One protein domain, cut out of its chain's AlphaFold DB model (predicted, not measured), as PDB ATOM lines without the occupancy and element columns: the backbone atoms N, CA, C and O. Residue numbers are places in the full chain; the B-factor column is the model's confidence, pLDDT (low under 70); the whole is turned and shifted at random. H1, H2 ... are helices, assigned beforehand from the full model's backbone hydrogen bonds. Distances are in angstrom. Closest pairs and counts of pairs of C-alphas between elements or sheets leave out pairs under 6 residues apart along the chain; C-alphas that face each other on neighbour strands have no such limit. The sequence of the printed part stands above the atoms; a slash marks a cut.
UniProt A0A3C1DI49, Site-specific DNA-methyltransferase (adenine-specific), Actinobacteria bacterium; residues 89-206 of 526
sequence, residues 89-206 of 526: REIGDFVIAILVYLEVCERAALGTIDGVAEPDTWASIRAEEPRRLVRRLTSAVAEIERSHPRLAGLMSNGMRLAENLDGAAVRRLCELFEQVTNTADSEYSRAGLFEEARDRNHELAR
ATOM      1  N   ARG A  89     241.214 169.521 268.361       77.19
ATOM      2  CA  ARG A  89     240.300 170.642 268.133       77.19
ATOM      3  C   ARG A  89     240.334 171.049 266.664       77.19
ATOM      4  O   ARG A  89     239.269 171.220 266.089       77.19
ATOM      5  N   GLU A  90     241.509 171.093 266.035       80.81
ATOM      6  CA  GLU A  90     241.614 171.388 264.596       80.81
ATOM      7  C   GLU A  90     240.866 170.361 263.732       80.81
ATOM      8  O   GLU A  90     240.201 170.734 262.764       80.81
ATOM      9  N   ILE A  91     240.922 169.074 264.097       81.56
ATOM     10  CA  ILE A  91     240.123 168.026 263.441       81.56
ATOM     11  C   ILE A  91     238.626 168.292 263.621       81.56
ATOM     12  O   ILE A  91     237.888 168.258 262.638       81.56
ATOM     13  N   GLY A  92     238.175 168.572 264.847       81.69
ATOM     14  CA  GLY A  92     236.772 168.889 265.130       81.69
ATOM     15  C   GLY A  92     236.270 170.090 264.327       81.69
ATOM     16  O   GLY A  92     235.249 169.986 263.648       81.69
ATOM     17  N   ASP A  93     237.028 171.185 264.330       85.50
ATOM     18  CA  ASP A  93     236.705 172.406 263.589       85.50
ATOM     19  C   ASP A  93     236.624 172.134 262.075       85.50
ATOM     20  O   ASP A  93     235.743 172.660 261.393       85.50
ATOM     21  N   PHE A  94     237.501 171.282 261.530       88.06
ATOM     22  CA  PHE A  94     237.450 170.887 260.120       88.06
ATOM     23  C   PHE A  94     236.202 170.061 259.788       88.06
ATOM     24  O   PHE A  94     235.547 170.337 258.782       88.06
ATOM     25  N   VAL A  95     235.833 169.087 260.629       87.75
ATOM     26  CA  VAL A  95     234.595 168.305 260.452       87.75
ATOM     27  C   VAL A  95     233.377 169.226 260.425       87.75
ATOM     28  O   VAL A  95     232.567 169.142 259.501       87.75
ATOM     29  N   ILE A  96     233.284 170.147 261.389       88.62
ATOM     30  CA  ILE A  96     232.217 171.153 261.464       88.62
ATOM     31  C   ILE A  96     232.163 171.967 260.173       88.62
ATOM     32  O   ILE A  96     231.102 172.083 259.557       88.62
ATOM     33  N   ALA A  97     233.310 172.482 259.731       91.94
ATOM     34  CA  ALA A  97     233.379 173.330 258.555       91.94
ATOM     35  C   ALA A  97     232.885 172.622 257.286       91.94
ATOM     36  O   ALA A  97     232.128 173.209 256.515       91.94
ATOM     37  N   ILE A  98     233.270 171.357 257.077       91.75
ATOM     38  CA  ILE A  98     232.847 170.586 255.902       91.75
ATOM     39  C   ILE A  98     231.358 170.246 255.954       91.75
ATOM     40  O   ILE A  98     230.672 170.416 254.947       91.75
ATOM     41  N   LEU A  99     230.840 169.806 257.105       92.25
ATOM     42  CA  LEU A  99     229.418 169.480 257.245       92.25
ATOM     43  C   LEU A  99     228.538 170.710 256.992       92.25
ATOM     44  O   LEU A  99     227.599 170.636 256.201       92.25
ATOM     45  N   VAL A 100     228.882 171.856 257.585       93.19
ATOM     46  CA  VAL A 100     228.154 173.116 257.375       93.19
ATOM     47  C   VAL A 100     228.269 173.582 255.922       93.19
ATOM     48  O   VAL A 100     227.264 173.951 255.321       93.19
ATOM     49  N   TYR A 101     229.458 173.528 255.318       92.88
ATOM     50  CA  TYR A 101     229.649 173.942 253.927       92.88
ATOM     51  C   TYR A 101     228.834 173.087 252.941       92.88
ATOM     52  O   TYR A 101     228.203 173.628 252.028       92.88
ATOM     53  N   LEU A 102     228.809 171.763 253.128       90.31
ATOM     54  CA  LEU A 102     228.004 170.857 252.303       90.31
ATOM     55  C   LEU A 102     226.501 171.113 252.480       90.31
ATOM     56  O   LEU A 102     225.773 171.106 251.489       90.31
ATOM     57  N   GLU A 103     226.053 171.384 253.707       91.62
ATOM     58  CA  GLU A 103     224.663 171.747 254.000       91.62
ATOM     59  C   GLU A 103     224.263 173.062 253.311       91.62
ATOM     60  O   GLU A 103     223.228 173.131 252.651       91.62
ATOM     61  N   VAL A 104     225.113 174.093 253.381       92.44
ATOM     62  CA  VAL A 104     224.887 175.369 252.681       92.44
ATOM     63  C   VAL A 104     224.786 175.161 251.173       92.44
ATOM     64  O   VAL A 104     223.890 175.721 250.544       92.44
ATOM     65  N   CYS A 105     225.675 174.353 250.584       88.50
ATOM     66  CA  CYS A 105     225.632 174.052 249.152       88.50
ATOM     67  C   CYS A 105     224.303 173.399 248.747       88.50
ATOM     68  O   CYS A 105     223.741 173.754 247.710       88.50
ATOM     69  N   GLU A 106     223.803 172.457 249.548       87.62
ATOM     70  CA  GLU A 106     222.536 171.780 249.277       87.62
ATOM     71  C   GLU A 106     221.344 172.730 249.410       87.62
ATOM     72  O   GLU A 106     220.548 172.846 248.477       87.62
ATOM     73  N   ARG A 107     221.257 173.487 250.509       90.69
ATOM     74  CA  ARG A 107     220.173 174.461 250.704       90.69
ATOM     75  C   ARG A 107     220.179 175.560 249.649       90.69
ATOM     76  O   ARG A 107     219.118 175.955 249.173       90.69
ATOM     77  N   ALA A 108     221.354 176.031 249.235       89.06
ATOM     78  CA  ALA A 108     221.468 177.017 248.163       89.06
ATOM     79  C   ALA A 108     220.972 176.452 246.825       89.06
ATOM     80  O   ALA A 108     220.246 177.136 246.107       89.06
ATOM     81  N   ALA A 109     221.290 175.190 246.513       86.69
ATOM     82  CA  ALA A 109     220.785 174.519 245.316       86.69
ATOM     83  C   ALA A 109     219.257 174.315 245.341       86.69
ATOM     84  O   ALA A 109     218.620 174.331 244.287       86.69
ATOM     85  N   LEU A 110     218.670 174.145 246.531       89.06
ATOM     86  CA  LEU A 110     217.222 174.040 246.742       89.06
ATOM     87  C   LEU A 110     216.517 175.404 246.863       89.06
ATOM     88  O   LEU A 110     215.288 175.454 246.830       89.06
ATOM     89  N   GLY A 111     217.266 176.502 247.000       88.62
ATOM     90  CA  GLY A 111     216.718 177.836 247.254       88.62
ATOM     91  C   GLY A 111     216.102 178.000 248.649       88.62
ATOM     92  O   GLY A 111     215.195 178.810 248.811       88.62
ATOM     93  N   THR A 112     216.558 177.226 249.640       88.44
ATOM     94  CA  THR A 112     216.023 177.204 251.016       88.44
ATOM     95  C   THR A 112     216.910 177.923 252.037       88.44
ATOM     96  O   THR A 112     216.647 177.860 253.235       88.44
ATOM     97  N   ILE A 113     217.964 178.612 251.589       87.38
ATOM     98  CA  ILE A 113     218.821 179.440 252.446       87.38
ATOM     99  C   ILE A 113     218.869 180.878 251.934       87.38
ATOM    100  O   ILE A 113     219.304 181.153 250.817       87.38
ATOM    101  N   ASP A 114     218.445 181.806 252.786       82.94
ATOM    102  CA  ASP A 114     218.464 183.232 252.486       82.94
ATOM    103  C   ASP A 114     219.849 183.850 252.722       82.94
ATOM    104  O   ASP A 114     220.630 183.428 253.581       82.94
ATOM    105  N   GLY A 115     220.162 184.910 251.972       78.56
ATOM    106  CA  GLY A 115     221.364 185.723 252.193       78.56
ATOM    107  C   GLY A 115     222.687 185.065 251.784       78.56
ATOM    108  O   GLY A 115     223.742 185.665 251.971       78.56
ATOM    109  N   VAL A 116     222.667 183.869 251.194       77.12
ATOM    110  CA  VAL A 116     223.845 183.256 250.566       77.12
ATOM    111  C   VAL A 116     223.724 183.431 249.052       77.12
ATOM    112  O   VAL A 116     222.842 182.852 248.425       77.12
ATOM    113  N   ALA A 117     224.582 184.270 248.461       68.31
ATOM    114  CA  ALA A 117     224.723 184.336 247.002       68.31
ATOM    115  C   ALA A 117     225.249 182.987 246.494       68.31
ATOM    116  O   ALA A 117     226.038 182.387 247.218       68.31
ATOM    117  N   GLU A 118     224.811 182.530 245.306       72.12
ATOM    118  CA  GLU A 118     225.140 181.211 244.725       72.12
ATOM    119  C   GLU A 118     226.568 180.771 245.092       72.12
ATOM    120  O   GLU A 118     227.530 181.255 244.484       72.12
ATOM    121  N   PRO A 119     226.730 179.920 246.127       77.44
ATOM    122  CA  PRO A 119     228.048 179.648 246.654       77.44
ATOM    123  C   PRO A 119     228.815 178.843 245.614       77.44
ATOM    124  O   PRO A 119     228.237 178.047 244.868       77.44
ATOM    125  N   ASP A 120     230.137 179.018 245.593       82.44
ATOM    126  CA  ASP A 120     231.025 178.136 244.845       82.44
ATOM    127  C   ASP A 120     230.683 176.694 245.251       82.44
ATOM    128  O   ASP A 120     230.897 176.310 246.398       82.44
ATOM    129  N   THR A 121     230.070 175.922 244.348       84.00
ATOM    130  CA  THR A 121     229.526 174.607 244.712       84.00
ATOM    131  C   THR A 121     230.648 173.623 244.994       84.00
ATOM    132  O   THR A 121     231.703 173.667 244.353       84.00
ATOM    133  N   TRP A 122     230.394 172.648 245.868       85.88
ATOM    134  CA  TRP A 122     231.354 171.570 246.096       85.88
ATOM    135  C   TRP A 122     231.772 170.872 244.786       85.88
ATOM    136  O   TRP A 122     232.955 170.614 244.564       85.88
ATOM    137  N   ALA A 123     230.833 170.665 243.855       85.19
ATOM    138  CA  ALA A 123     231.117 170.098 242.536       85.19
ATOM    139  C   ALA A 123     232.103 170.943 241.700       85.19
ATOM    140  O   ALA A 123     232.921 170.383 240.967       85.19
ATOM    141  N   SER A 124     232.049 172.274 241.821       87.75
ATOM    142  CA  SER A 124     232.976 173.212 241.174       87.75
ATOM    143  C   SER A 124     234.347 173.226 241.852       87.75
ATOM    144  O   SER A 124     235.377 173.242 241.174       87.75
ATOM    145  N   ILE A 125     234.385 173.186 243.187       88.62
ATOM    146  CA  ILE A 125     235.634 173.198 243.958       88.62
ATOM    147  C   ILE A 125     236.396 171.875 243.806       88.62
ATOM    148  O   ILE A 125     237.611 171.888 243.602       88.62
ATOM    149  N   ARG A 126     235.709 170.725 243.842       86.69
ATOM    150  CA  ARG A 126     236.358 169.403 243.737       86.69
ATOM    151  C   ARG A 126     237.038 169.161 242.385       86.69
ATOM    152  O   ARG A 126     237.973 168.368 242.307       86.69
ATOM    153  N   ALA A 127     236.588 169.849 241.333       88.50
ATOM    154  CA  ALA A 127     237.131 169.741 239.978       88.50
ATOM    155  C   ALA A 127     238.469 170.481 239.783       88.50
ATOM    156  O   ALA A 127     239.111 170.327 238.746       88.50
ATOM    157  N   GLU A 128     238.898 171.288 240.755       91.06
ATOM    158  CA  GLU A 128     240.154 172.038 240.685       91.06
ATOM    159  C   GLU A 128     241.396 171.158 240.773       91.06
ATOM    160  O   GLU A 128     241.338 169.977 241.088       91.06
ATOM    161  N   GLU A 129     242.566 171.753 240.568       89.44
ATOM    162  CA  GLU A 129     243.838 171.141 240.957       89.44
ATOM    163  C   GLU A 129     244.001 171.159 242.492       89.44
ATOM    164  O   GLU A 129     243.640 172.161 243.119       89.44
ATOM    165  N   PRO A 130     244.599 170.129 243.130       84.44
ATOM    166  CA  PRO A 130     244.741 170.041 244.592       84.44
ATOM    167  C   PRO A 130     245.266 171.315 245.269       84.44
ATOM    168  O   PRO A 130     244.723 171.763 246.274       84.44
ATOM    169  N   ARG A 131     246.271 171.970 244.671       78.19
ATOM    170  CA  ARG A 131     246.856 173.216 245.203       78.19
ATOM    171  C   ARG A 131     245.899 174.412 245.183       78.19
ATOM    172  O   ARG A 131     246.083 175.352 245.947       78.19
ATOM    173  N   ARG A 132     244.928 174.429 244.268       89.88
ATOM    174  CA  ARG A 132     243.931 175.506 244.145       89.88
ATOM    175  C   ARG A 132     242.670 175.210 244.944       89.88
ATOM    176  O   ARG A 132     242.025 176.160 245.377       89.88
ATOM    177  N   LEU A 133     242.372 173.927 245.154       91.31
ATOM    178  CA  LEU A 133     241.204 173.449 245.885       91.31
ATOM    179  C   LEU A 133     241.117 174.073 247.276       91.31
ATOM    180  O   LEU A 133     240.123 174.726 247.560       91.31
ATOM    181  N   VAL A 134     242.170 173.952 248.096       90.31
ATOM    182  CA  VAL A 134     242.169 174.480 249.476       90.31
ATOM    183  C   VAL A 134     241.898 175.981 249.481       90.31
ATOM    184  O   VAL A 134     240.987 176.446 250.149       90.31
ATOM    185  N   ARG A 135     242.604 176.747 248.639       91.06
ATOM    186  CA  ARG A 135     242.411 178.200 248.547       91.06
ATOM    187  C   ARG A 135     240.991 178.584 248.118       91.06
ATOM    188  O   ARG A 135     240.451 179.556 248.643       91.06
ATOM    189  N   ARG A 136     240.407 177.878 247.141       92.31
ATOM    190  CA  ARG A 136     239.026 178.136 246.699       92.31
ATOM    191  C   ARG A 136     238.024 177.763 247.785       92.31
ATOM    192  O   ARG A 136     237.141 178.566 248.046       92.31
ATOM    193  N   LEU A 137     238.217 176.634 248.466       91.62
ATOM    194  CA  LEU A 137     237.389 176.218 249.598       91.62
ATOM    195  C   LEU A 137     237.414 177.253 250.729       91.62
ATOM    196  O   LEU A 137     236.358 177.728 251.129       91.62
ATOM    197  N   THR A 138     238.601 177.691 251.163       92.50
ATOM    198  CA  THR A 138     238.746 178.741 252.185       92.50
ATOM    199  C   THR A 138     238.069 180.046 251.757       92.50
ATOM    200  O   THR A 138     237.427 180.712 252.566       92.50
ATOM    201  N   SER A 139     238.176 180.413 250.474       92.06
ATOM    202  CA  SER A 139     237.545 181.630 249.944       92.06
ATOM    203  C   SER A 139     236.017 181.524 249.919       92.06
ATOM    204  O   SER A 139     235.347 182.470 250.329       92.06
ATOM    205  N   ALA A 140     235.479 180.377 249.492       92.31
ATOM    206  CA  ALA A 140     234.043 180.106 249.458       92.31
ATOM    207  C   ALA A 140     233.442 180.110 250.872       92.31
ATOM    208  O   ALA A 140     232.431 180.765 251.114       92.31
ATOM    209  N   VAL A 141     234.114 179.459 251.826       93.00
ATOM    210  CA  VAL A 141     233.754 179.490 253.250       93.00
ATOM    211  C   VAL A 141     233.686 180.928 253.772       93.00
ATOM    212  O   VAL A 141     232.667 181.339 254.323       93.00
ATOM    213  N   ALA A 142     234.733 181.726 253.544       92.00
ATOM    214  CA  ALA A 142     234.786 183.108 254.017       92.00
ATOM    215  C   ALA A 142     233.727 184.018 253.365       92.00
ATOM    216  O   ALA A 142     233.353 185.044 253.934       92.00
ATOM    217  N   GLU A 143     233.279 183.701 252.150       91.44
ATOM    218  CA  GLU A 143     232.183 184.406 251.488       91.44
ATOM    219  C   GLU A 143     230.827 184.076 252.111       91.44
ATOM    220  O   GLU A 143     230.095 185.006 252.453       91.44
ATOM    221  N   ILE A 144     230.549 182.792 252.350       92.19
ATOM    222  CA  ILE A 144     229.321 182.334 253.014       92.19
ATOM    223  C   ILE A 144     229.193 182.962 254.406       92.19
ATOM    224  O   ILE A 144     228.152 183.522 254.745       92.19
ATOM    225  N   GLU A 145     230.254 182.930 255.215       92.44
ATOM    226  CA  GLU A 145     230.222 183.510 256.567       92.44
ATOM    227  C   GLU A 145     229.997 185.026 256.565       92.44
ATOM    228  O   GLU A 145     229.389 185.572 257.485       92.44
ATOM    229  N   ARG A 146     230.483 185.722 255.530       90.31
ATOM    230  CA  ARG A 146     230.291 187.168 255.378       90.31
ATOM    231  C   ARG A 146     228.859 187.509 254.986       90.31
ATOM    232  O   ARG A 146     228.373 188.573 255.359       90.31
ATOM    233  N   SER A 147     228.217 186.651 254.198       88.94
ATOM    234  CA  SER A 147     226.871 186.891 253.686       88.94
ATOM    235  C   SER A 147     225.779 186.389 254.636       88.94
ATOM    236  O   SER A 147     224.673 186.925 254.619       88.94
ATOM    237  N   HIS A 148     226.087 185.421 255.506       89.00
ATOM    238  CA  HIS A 148     225.117 184.791 256.397       89.00
ATOM    239  C   HIS A 148     225.521 184.915 257.883       89.00
ATOM    240  O   HIS A 148     226.290 184.093 258.390       89.00
ATOM    241  N   PRO A 149     224.974 185.899 258.632       84.31
ATOM    242  CA  PRO A 149     225.383 186.199 260.009       84.31
ATOM    243  C   PRO A 149     225.345 185.008 260.975       84.31
ATOM    244  O   PRO A 149     226.212 184.897 261.840       84.31
ATOM    245  N   ARG A 150     224.388 184.081 260.815       84.56
ATOM    246  CA  ARG A 150     224.287 182.884 261.670       84.56
ATOM    247  C   ARG A 150     225.461 181.923 261.502       84.56
ATOM    248  O   ARG A 150     225.779 181.225 262.457       84.56
ATOM    249  N   LEU A 151     226.151 181.951 260.363       89.94
ATOM    250  CA  LEU A 151     227.307 181.100 260.072       89.94
ATOM    251  C   LEU A 151     228.650 181.773 260.366       89.94
ATOM    252  O   LEU A 151     229.685 181.119 260.284       89.94
ATOM    253  N   ALA A 152     228.652 183.060 260.724       89.44
ATOM    254  CA  ALA A 152     229.877 183.813 260.953       89.44
ATOM    255  C   ALA A 152     230.786 183.124 261.989       89.44
ATOM    256  O   ALA A 152     230.375 182.935 263.139       89.44
ATOM    257  N   GLY A 153     232.009 182.783 261.564       88.12
ATOM    258  CA  GLY A 153     233.054 182.167 262.382       88.12
ATOM    259  C   GLY A 153     232.984 180.643 262.555       88.12
ATOM    260  O   GLY A 153     233.918 180.087 263.130       88.12
ATOM    261  N   LEU A 154     231.940 179.962 262.065       89.50
ATOM    262  CA  LEU A 154     231.729 178.526 262.317       89.50
ATOM    263  C   LEU A 154     232.627 177.606 261.472       89.50
ATOM    264  O   LEU A 154     232.986 176.515 261.903       89.50
ATOM    265  N   MET A 155     232.977 178.016 260.257       92.62
ATOM    266  CA  MET A 155     233.694 177.206 259.270       92.62
ATOM    267  C   MET A 155     235.151 177.652 259.089       92.62
ATOM    268  O   MET A 155     236.032 176.824 258.852       92.62
ATOM    269  N   SER A 156     235.436 178.954 259.208       90.50
ATOM    270  CA  SER A 156     236.774 179.509 258.953       90.50
ATOM    271  C   SER A 156     237.865 178.917 259.857       90.50
ATOM    272  O   SER A 156     239.013 178.789 259.429       90.50
ATOM    273  N   ASN A 157     237.529 178.511 261.088       83.81
ATOM    274  CA  ASN A 157     238.481 177.851 261.990       83.81
ATOM    275  C   ASN A 157     238.937 176.492 261.442       83.81
ATOM    276  O   ASN A 157     240.137 176.211 261.428       83.81
ATOM    277  N   GLY A 158     238.011 175.705 260.888       84.31
ATOM    278  CA  GLY A 158     238.314 174.405 260.291       84.31
ATOM    279  C   GLY A 158     239.218 174.489 259.066       84.31
ATOM    280  O   GLY A 158     239.971 173.559 258.780       84.31
ATOM    281  N   MET A 159     239.220 175.622 258.359       89.75
ATOM    282  CA  MET A 159     240.069 175.807 257.180       89.75
ATOM    283  C   MET A 159     241.565 175.876 257.515       89.75
ATOM    284  O   MET A 159     242.384 175.582 256.646       89.75
ATOM    285  N   ARG A 160     241.945 176.156 258.770       84.81
ATOM    286  CA  ARG A 160     243.356 176.134 259.205       84.81
ATOM    287  C   ARG A 160     243.977 174.748 259.073       84.81
ATOM    288  O   ARG A 160     245.113 174.624 258.621       84.81
ATOM    289  N   LEU A 161     243.216 173.702 259.408       83.19
ATOM    290  CA  LEU A 161     243.666 172.330 259.200       83.19
ATOM    291  C   LEU A 161     243.855 172.052 257.707       83.19
ATOM    292  O   LEU A 161     244.873 171.499 257.303       83.19
ATOM    293  N   ALA A 162     242.900 172.484 256.881       84.50
ATOM    294  CA  ALA A 162     242.954 172.291 255.435       84.50
ATOM    295  C   ALA A 162     244.195 172.942 254.796       84.50
ATOM    296  O   ALA A 162     244.759 172.379 253.862       84.50
ATOM    297  N   GLU A 163     244.644 174.090 255.313       84.00
ATOM    298  CA  GLU A 163     245.859 174.789 254.864       84.00
ATOM    299  C   GLU A 163     247.156 174.031 255.180       84.00
ATOM    300  O   GLU A 163     248.139 174.166 254.446       84.00
ATOM    301  N   ASN A 164     247.153 173.209 256.232       82.56
ATOM    302  CA  ASN A 164     248.294 172.388 256.641       82.56
ATOM    303  C   ASN A 164     248.308 170.999 255.977       82.56
ATOM    304  O   ASN A 164     249.319 170.297 256.030       82.56
ATOM    305  N   LEU A 165     247.201 170.595 255.349       78.94
ATOM    306  CA  LEU A 165     247.064 169.314 254.664       78.94
ATOM    307  C   LEU A 165     247.389 169.427 253.169       78.94
ATOM    308  O   LEU A 165     247.219 170.465 252.529       78.94
ATOM    309  N   ASP A 166     247.814 168.311 252.569       81.94
ATOM    310  CA  ASP A 166     247.893 168.224 251.113       81.94
ATOM    311  C   ASP A 166     246.491 168.349 250.497       81.94
ATOM    312  O   ASP A 166     245.533 167.709 250.935       81.94
ATOM    313  N   GLY A 167     246.362 169.141 249.433       82.62
ATOM    314  CA  GLY A 167     245.063 169.420 248.820       82.62
ATOM    315  C   GLY A 167     244.361 168.180 248.254       82.62
ATOM    316  O   GLY A 167     243.137 168.184 248.112       82.62
ATOM    317  N   ALA A 168     245.096 167.104 247.942       81.94
ATOM    318  CA  ALA A 168     244.476 165.848 247.534       81.94
ATOM    319  C   ALA A 168     243.892 165.103 248.745       81.94
ATOM    320  O   ALA A 168     242.850 164.470 248.609       81.94
ATOM    321  N   ALA A 169     244.510 165.211 249.927       80.12
ATOM    322  CA  ALA A 169     243.942 164.688 251.169       80.12
ATOM    323  C   ALA A 169     242.657 165.436 251.555       80.12
ATOM    324  O   ALA A 169     241.651 164.790 251.838       80.12
ATOM    325  N   VAL A 170     242.657 166.774 251.464       83.62
ATOM    326  CA  VAL A 170     241.454 167.598 251.695       83.62
ATOM    327  C   VAL A 170     240.325 167.201 250.743       83.62
ATOM    328  O   VAL A 170     239.197 167.001 251.182       83.62
ATOM    329  N   ARG A 171     240.621 167.004 249.448       87.25
ATOM    330  CA  ARG A 171     239.618 166.531 248.479       87.25
ATOM    331  C   ARG A 171     238.974 165.221 248.907       87.25
ATOM    332  O   ARG A 171     237.754 165.140 248.947       87.25
ATOM    333  N   ARG A 172     239.796 164.216 249.217       81.94
ATOM    334  CA  ARG A 172     239.318 162.875 249.578       81.94
ATOM    335  C   ARG A 172     238.463 162.899 250.836       81.94
ATOM    336  O   ARG A 172     237.464 162.193 250.893       81.94
ATOM    337  N   LEU A 173     238.833 163.725 251.812       81.62
ATOM    338  CA  LEU A 173     238.041 163.960 253.016       81.62
ATOM    339  C   LEU A 173     236.652 164.499 252.674       81.62
ATOM    340  O   LEU A 173     235.652 163.905 253.065       81.62
ATOM    341  N   CYS A 174     236.581 165.582 251.905       84.38
ATOM    342  CA  CYS A 174     235.304 166.167 251.510       84.38
ATOM    343  C   CYS A 174     234.457 165.209 250.651       84.38
ATOM    344  O   CYS A 174     233.247 165.137 250.840       84.38
ATOM    345  N   GLU A 175     235.076 164.441 249.746       84.62
ATOM    346  CA  GLU A 175     234.396 163.395 248.966       84.62
ATOM    347  C   GLU A 175     233.857 162.273 249.862       84.62
ATOM    348  O   GLU A 175     232.760 161.778 249.620       84.62
ATOM    349  N   LEU A 176     234.597 161.883 250.905       84.38
ATOM    350  CA  LEU A 176     234.136 160.894 251.875       84.38
ATOM    351  C   LEU A 176     232.911 161.411 252.637       84.38
ATOM    352  O   LEU A 176     231.923 160.688 252.725       84.38
ATOM    353  N   PHE A 177     232.933 162.659 253.119       85.25
ATOM    354  CA  PHE A 177     231.761 163.273 253.752       85.25
ATOM    355  C   PHE A 177     230.564 163.320 252.808       85.25
ATOM    356  O   PHE A 177     229.504 162.833 253.179       85.25
ATOM    357  N   GLU A 178     230.739 163.821 251.582       84.62
ATOM    358  CA  GLU A 178     229.679 163.857 250.566       84.62
ATOM    359  C   GLU A 178     229.079 162.459 250.333       84.62
ATOM    360  O   GLU A 178     227.861 162.302 250.273       84.62
ATOM    361  N   GLN A 179     229.916 161.422 250.227       82.88
ATOM    362  CA  GLN A 179     229.451 160.046 250.034       82.88
ATOM    363  C   GLN A 179     228.666 159.509 251.231       82.88
ATOM    364  O   GLN A 179     227.646 158.854 251.025       82.88
ATOM    365  N   VAL A 180     229.138 159.761 252.454       83.00
ATOM    366  CA  VAL A 180     228.480 159.313 253.689       83.00
ATOM    367  C   VAL A 180     227.136 160.026 253.863       83.00
ATOM    368  O   VAL A 180     226.124 159.367 254.099       83.00
ATOM    369  N   THR A 181     227.096 161.342 253.645       82.38
ATOM    370  CA  THR A 181     225.886 162.154 253.840       82.38
ATOM    371  C   THR A 181     224.836 161.949 252.753       82.38
ATOM    372  O   THR A 181     223.664 162.207 252.985       82.38
ATOM    373  N   ASN A 182     225.232 161.467 251.570       80.56
ATOM    374  CA  ASN A 182     224.310 161.126 250.481       80.56
ATOM    375  C   ASN A 182     223.733 159.703 250.596       80.56
ATOM    376  O   ASN A 182     223.036 159.237 249.685       80.56
ATOM    377  N   THR A 183     224.046 158.964 251.664       74.88
ATOM    378  CA  THR A 183     223.386 157.682 251.918       74.88
ATOM    379  C   THR A 183     221.923 157.917 252.308       74.88
ATOM    380  O   THR A 183     221.581 158.919 252.920       74.88
ATOM    381  N   ALA A 184     221.027 156.994 251.944       66.56
ATOM    382  CA  ALA A 184     219.598 157.101 252.276       66.56
ATOM    383  C   ALA A 184     219.291 156.812 253.761       66.56
ATOM    384  O   ALA A 184     218.132 156.630 254.127       66.56
ATOM    385  N   ASP A 185     220.325 156.689 254.588       74.00
ATOM    386  CA  ASP A 185     220.232 156.318 255.988       74.00
ATOM    387  C   ASP A 185     220.280 157.587 256.843       74.00
ATOM    388  O   ASP A 185     221.234 158.363 256.782       74.00
ATOM    389  N   SER A 186     219.229 157.804 257.633       68.75
ATOM    390  CA  SER A 186     219.092 158.981 258.492       68.75
ATOM    391  C   SER A 186     220.189 159.085 259.554       68.75
ATOM    392  O   SER A 186     220.490 160.196 259.998       68.75
ATOM    393  N   GLU A 187     220.803 157.959 259.942       69.19
ATOM    394  CA  GLU A 187     221.921 157.930 260.897       69.19
ATOM    395  C   GLU A 187     223.137 158.713 260.371       69.19
ATOM    396  O   GLU A 187     223.826 159.385 261.134       69.19
ATOM    397  N   TYR A 188     223.339 158.729 259.050       79.69
ATOM    398  CA  TYR A 188     224.443 159.432 258.393       79.69
ATOM    399  C   TYR A 188     224.052 160.807 257.841       79.69
ATOM    400  O   TYR A 188     224.741 161.354 256.976       79.69
ATOM    401  N   SER A 189     222.967 161.397 258.349       86.94
ATOM    402  CA  SER A 189     222.672 162.812 258.105       86.94
ATOM    403  C   SER A 189     223.831 163.700 258.578       86.94
ATOM    404  O   SER A 189     224.590 163.339 259.480       86.94
ATOM    405  N   ARG A 190     223.971 164.901 258.003       90.19
ATOM    406  CA  ARG A 190     225.020 165.847 258.429       90.19
ATOM    407  C   ARG A 190     224.920 166.188 259.914       90.19
ATOM    408  O   ARG A 190     225.944 166.274 260.583       90.19
ATOM    409  N   ALA A 191     223.697 166.323 260.420       89.31
ATOM    410  CA  ALA A 191     223.426 166.525 261.835       89.31
ATOM    411  C   ALA A 191     223.851 165.311 262.685       89.31
ATOM    412  O   ALA A 191     224.556 165.485 263.674       89.31
ATOM    413  N   GLY A 192     223.523 164.084 262.262       88.00
ATOM    414  CA  GLY A 192     223.940 162.855 262.952       88.00
ATOM    415  C   GLY A 192     225.461 162.682 263.019       88.00
ATOM    416  O   GLY A 192     226.012 162.432 264.090       88.00
ATOM    417  N   LEU A 193     226.166 162.913 261.905       88.62
ATOM    418  CA  LEU A 193     227.634 162.877 261.872       88.62
ATOM    419  C   LEU A 193     228.268 163.961 262.748       88.62
ATOM    420  O   LEU A 193     229.324 163.730 263.341       88.62
ATOM    421  N   PHE A 194     227.651 165.142 262.818       89.69
ATOM    422  CA  PHE A 194     228.085 166.197 263.726       89.69
ATOM    423  C   PHE A 194     227.941 165.752 265.190       89.69
ATOM    424  O   PHE A 194     228.895 165.901 265.954       89.69
ATOM    425  N   GLU A 195     226.794 165.182 265.576       87.56
ATOM    426  CA  GLU A 195     226.578 164.689 266.943       87.56
ATOM    427  C   GLU A 195     227.587 163.594 267.304       87.56
ATOM    428  O   GLU A 195     228.184 163.638 268.379       87.56
ATOM    429  N   GLU A 196     227.879 162.678 266.378       85.31
ATOM    430  CA  GLU A 196     228.904 161.661 266.600       85.31
ATOM    431  C   GLU A 196     230.310 162.278 266.742       85.31
ATOM    432  O   GLU A 196     231.065 161.905 267.646       85.31
ATOM    433  N   ALA A 197     230.676 163.259 265.903       83.81
ATOM    434  CA  ALA A 197     231.954 163.972 266.017       83.81
ATOM    435  C   ALA A 197     232.105 164.642 267.391       83.81
ATOM    436  O   ALA A 197     233.163 164.560 268.029       83.81
ATOM    437  N   ARG A 198     231.032 165.304 267.833       84.50
ATOM    438  CA  ARG A 198     230.928 166.015 269.106       84.50
ATOM    439  C   ARG A 198     231.067 165.045 270.274       84.50
ATOM    440  O   ARG A 198     231.935 165.247 271.122       84.50
ATOM    441  N   ASP A 199     230.298 163.959 270.280       81.00
ATOM    442  CA  ASP A 199     230.349 162.941 271.329       81.00
ATOM    443  C   ASP A 199     231.741 162.321 271.435       81.00
ATOM    444  O   ASP A 199     232.306 162.276 272.529       81.00
ATOM    445  N   ARG A 200     232.360 161.936 270.311       77.44
ATOM    446  CA  ARG A 200     233.740 161.416 270.295       77.44
ATOM    447  C   ARG A 200     234.735 162.424 270.870       77.44
ATOM    448  O   ARG A 200     235.644 162.037 271.606       77.44
ATOM    449  N   ASN A 201     234.566 163.714 270.576       74.94
ATOM    450  CA  ASN A 201     235.409 164.756 271.154       74.94
ATOM    451  C   ASN A 201     235.214 164.889 272.670       74.94
ATOM    452  O   ASN A 201     236.212 164.951 273.393       74.94
ATOM    453  N   HIS A 202     233.974 164.831 273.161       74.50
ATOM    454  CA  HIS A 202     233.668 164.778 274.595       74.50
ATOM    455  C   HIS A 202     234.265 163.551 275.276       74.50
ATOM    456  O   HIS A 202     234.806 163.659 276.376       74.50
ATOM    457  N   GLU A 203     234.215 162.379 274.636       70.62
ATOM    458  CA  GLU A 203     234.794 161.149 275.185       70.62
ATOM    459  C   GLU A 203     236.305 161.251 275.413       70.62
ATOM    460  O   GLU A 203     236.838 160.664 276.359       70.62
ATOM    461  N   LEU A 204     236.993 162.002 274.563       62.97
ATOM    462  CA  LEU A 204     238.429 162.236 274.650       62.97
ATOM    463  C   LEU A 204     238.755 163.374 275.632       62.97
ATOM    464  O   LEU A 204     239.711 163.269 276.400       62.97
ATOM    465  N   ALA A 205     237.907 164.405 275.692       60.69
ATOM    466  CA  ALA A 205     238.006 165.535 276.617       60.69
ATOM    467  C   ALA A 205     237.483 165.236 278.038       60.69
ATOM    468  O   ALA A 205     237.421 166.140 278.873       60.69
ATOM    469  N   ARG A 206     237.156 163.969 278.352       50.16
ATOM    470  CA  ARG A 206     236.611 163.491 279.646       50.16
ATOM    471  C   ARG A 206     237.380 163.940 280.890       50.16
ATOM    472  O   ARG A 206     236.841 163.858 281.991       50.16
TER     473      ARG A 206
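This is residues 89 to 206 of the 526 residues of the protein "Site-specific DNA-methyltransferase (adenine-specific)" of Actinobacteria bacterium (UniProt A0A3C1DI49). One long helix, H1, runs through the middle of a compact, all-helix domain; H3 and H5 meet at their first residues as a V, whose arms pass on two sides of H1. H6 runs back beside H1, while short H4 packs on H1 and H3, and short H2 on H3. The printed part has 118 residues with six named helices, H1 to H6 in chain order, and no named strand. The radius of gyration of the C-alphas is 13.8 A and the spans are 39 by 32 by 28 A.

H1, residues 89 to 110, touches H6, residues 190 to 204, at a shallow tilt of 8 degrees, opposite ways, closest at C-alphas 99 and 190, 5.8 A apart. With residues 98 to 102 alone, H1 touches H5, residues 167 to 181, at a steep tilt of 61 degrees; C-alphas 98 and 174 are closest, 6.7 A apart. With residues 90 to 97 alone, H1 touches H4, residues 159 to 164, closest at C-alphas 90 and 161, 5.8 A apart. H3, residues 130 to 147, touches H5 with residues 130 to 134 alone, at a steep tilt of 58 degrees; C-alphas 130 and 167 are closest, 4.3 A apart. H3 and H4 form a helical hairpin, closest at C-alphas 138 and 159, 5.9 A apart. H2, residues 122 to 126, touches H3, closest at C-alphas 125 and 133, 5.9 A apart. H3 and H6 are apart. Every O i to N i+4 pair is within hydrogen-bond range in H1, H2, H4, H5 and H6, and 12 of 14 in H3.

H1 begins at C-alpha 89 (240.300, 170.642, 268.133) and is 31.6 A long. H3 is 26.2 A, H5 21.1 A and H6 21.4 A long; H6 ends at C-alpha 204 (238.429, 162.236, 274.650).

The C-alphas farthest apart, of Glu 118 and Arg 206, are 40.8 A apart. The printed part has no cut; the links H1 to H2 and H3 to H4 are long. The model's pLDDT is under 70 at residues 117, 184, 186 to 187 and 204 to 206.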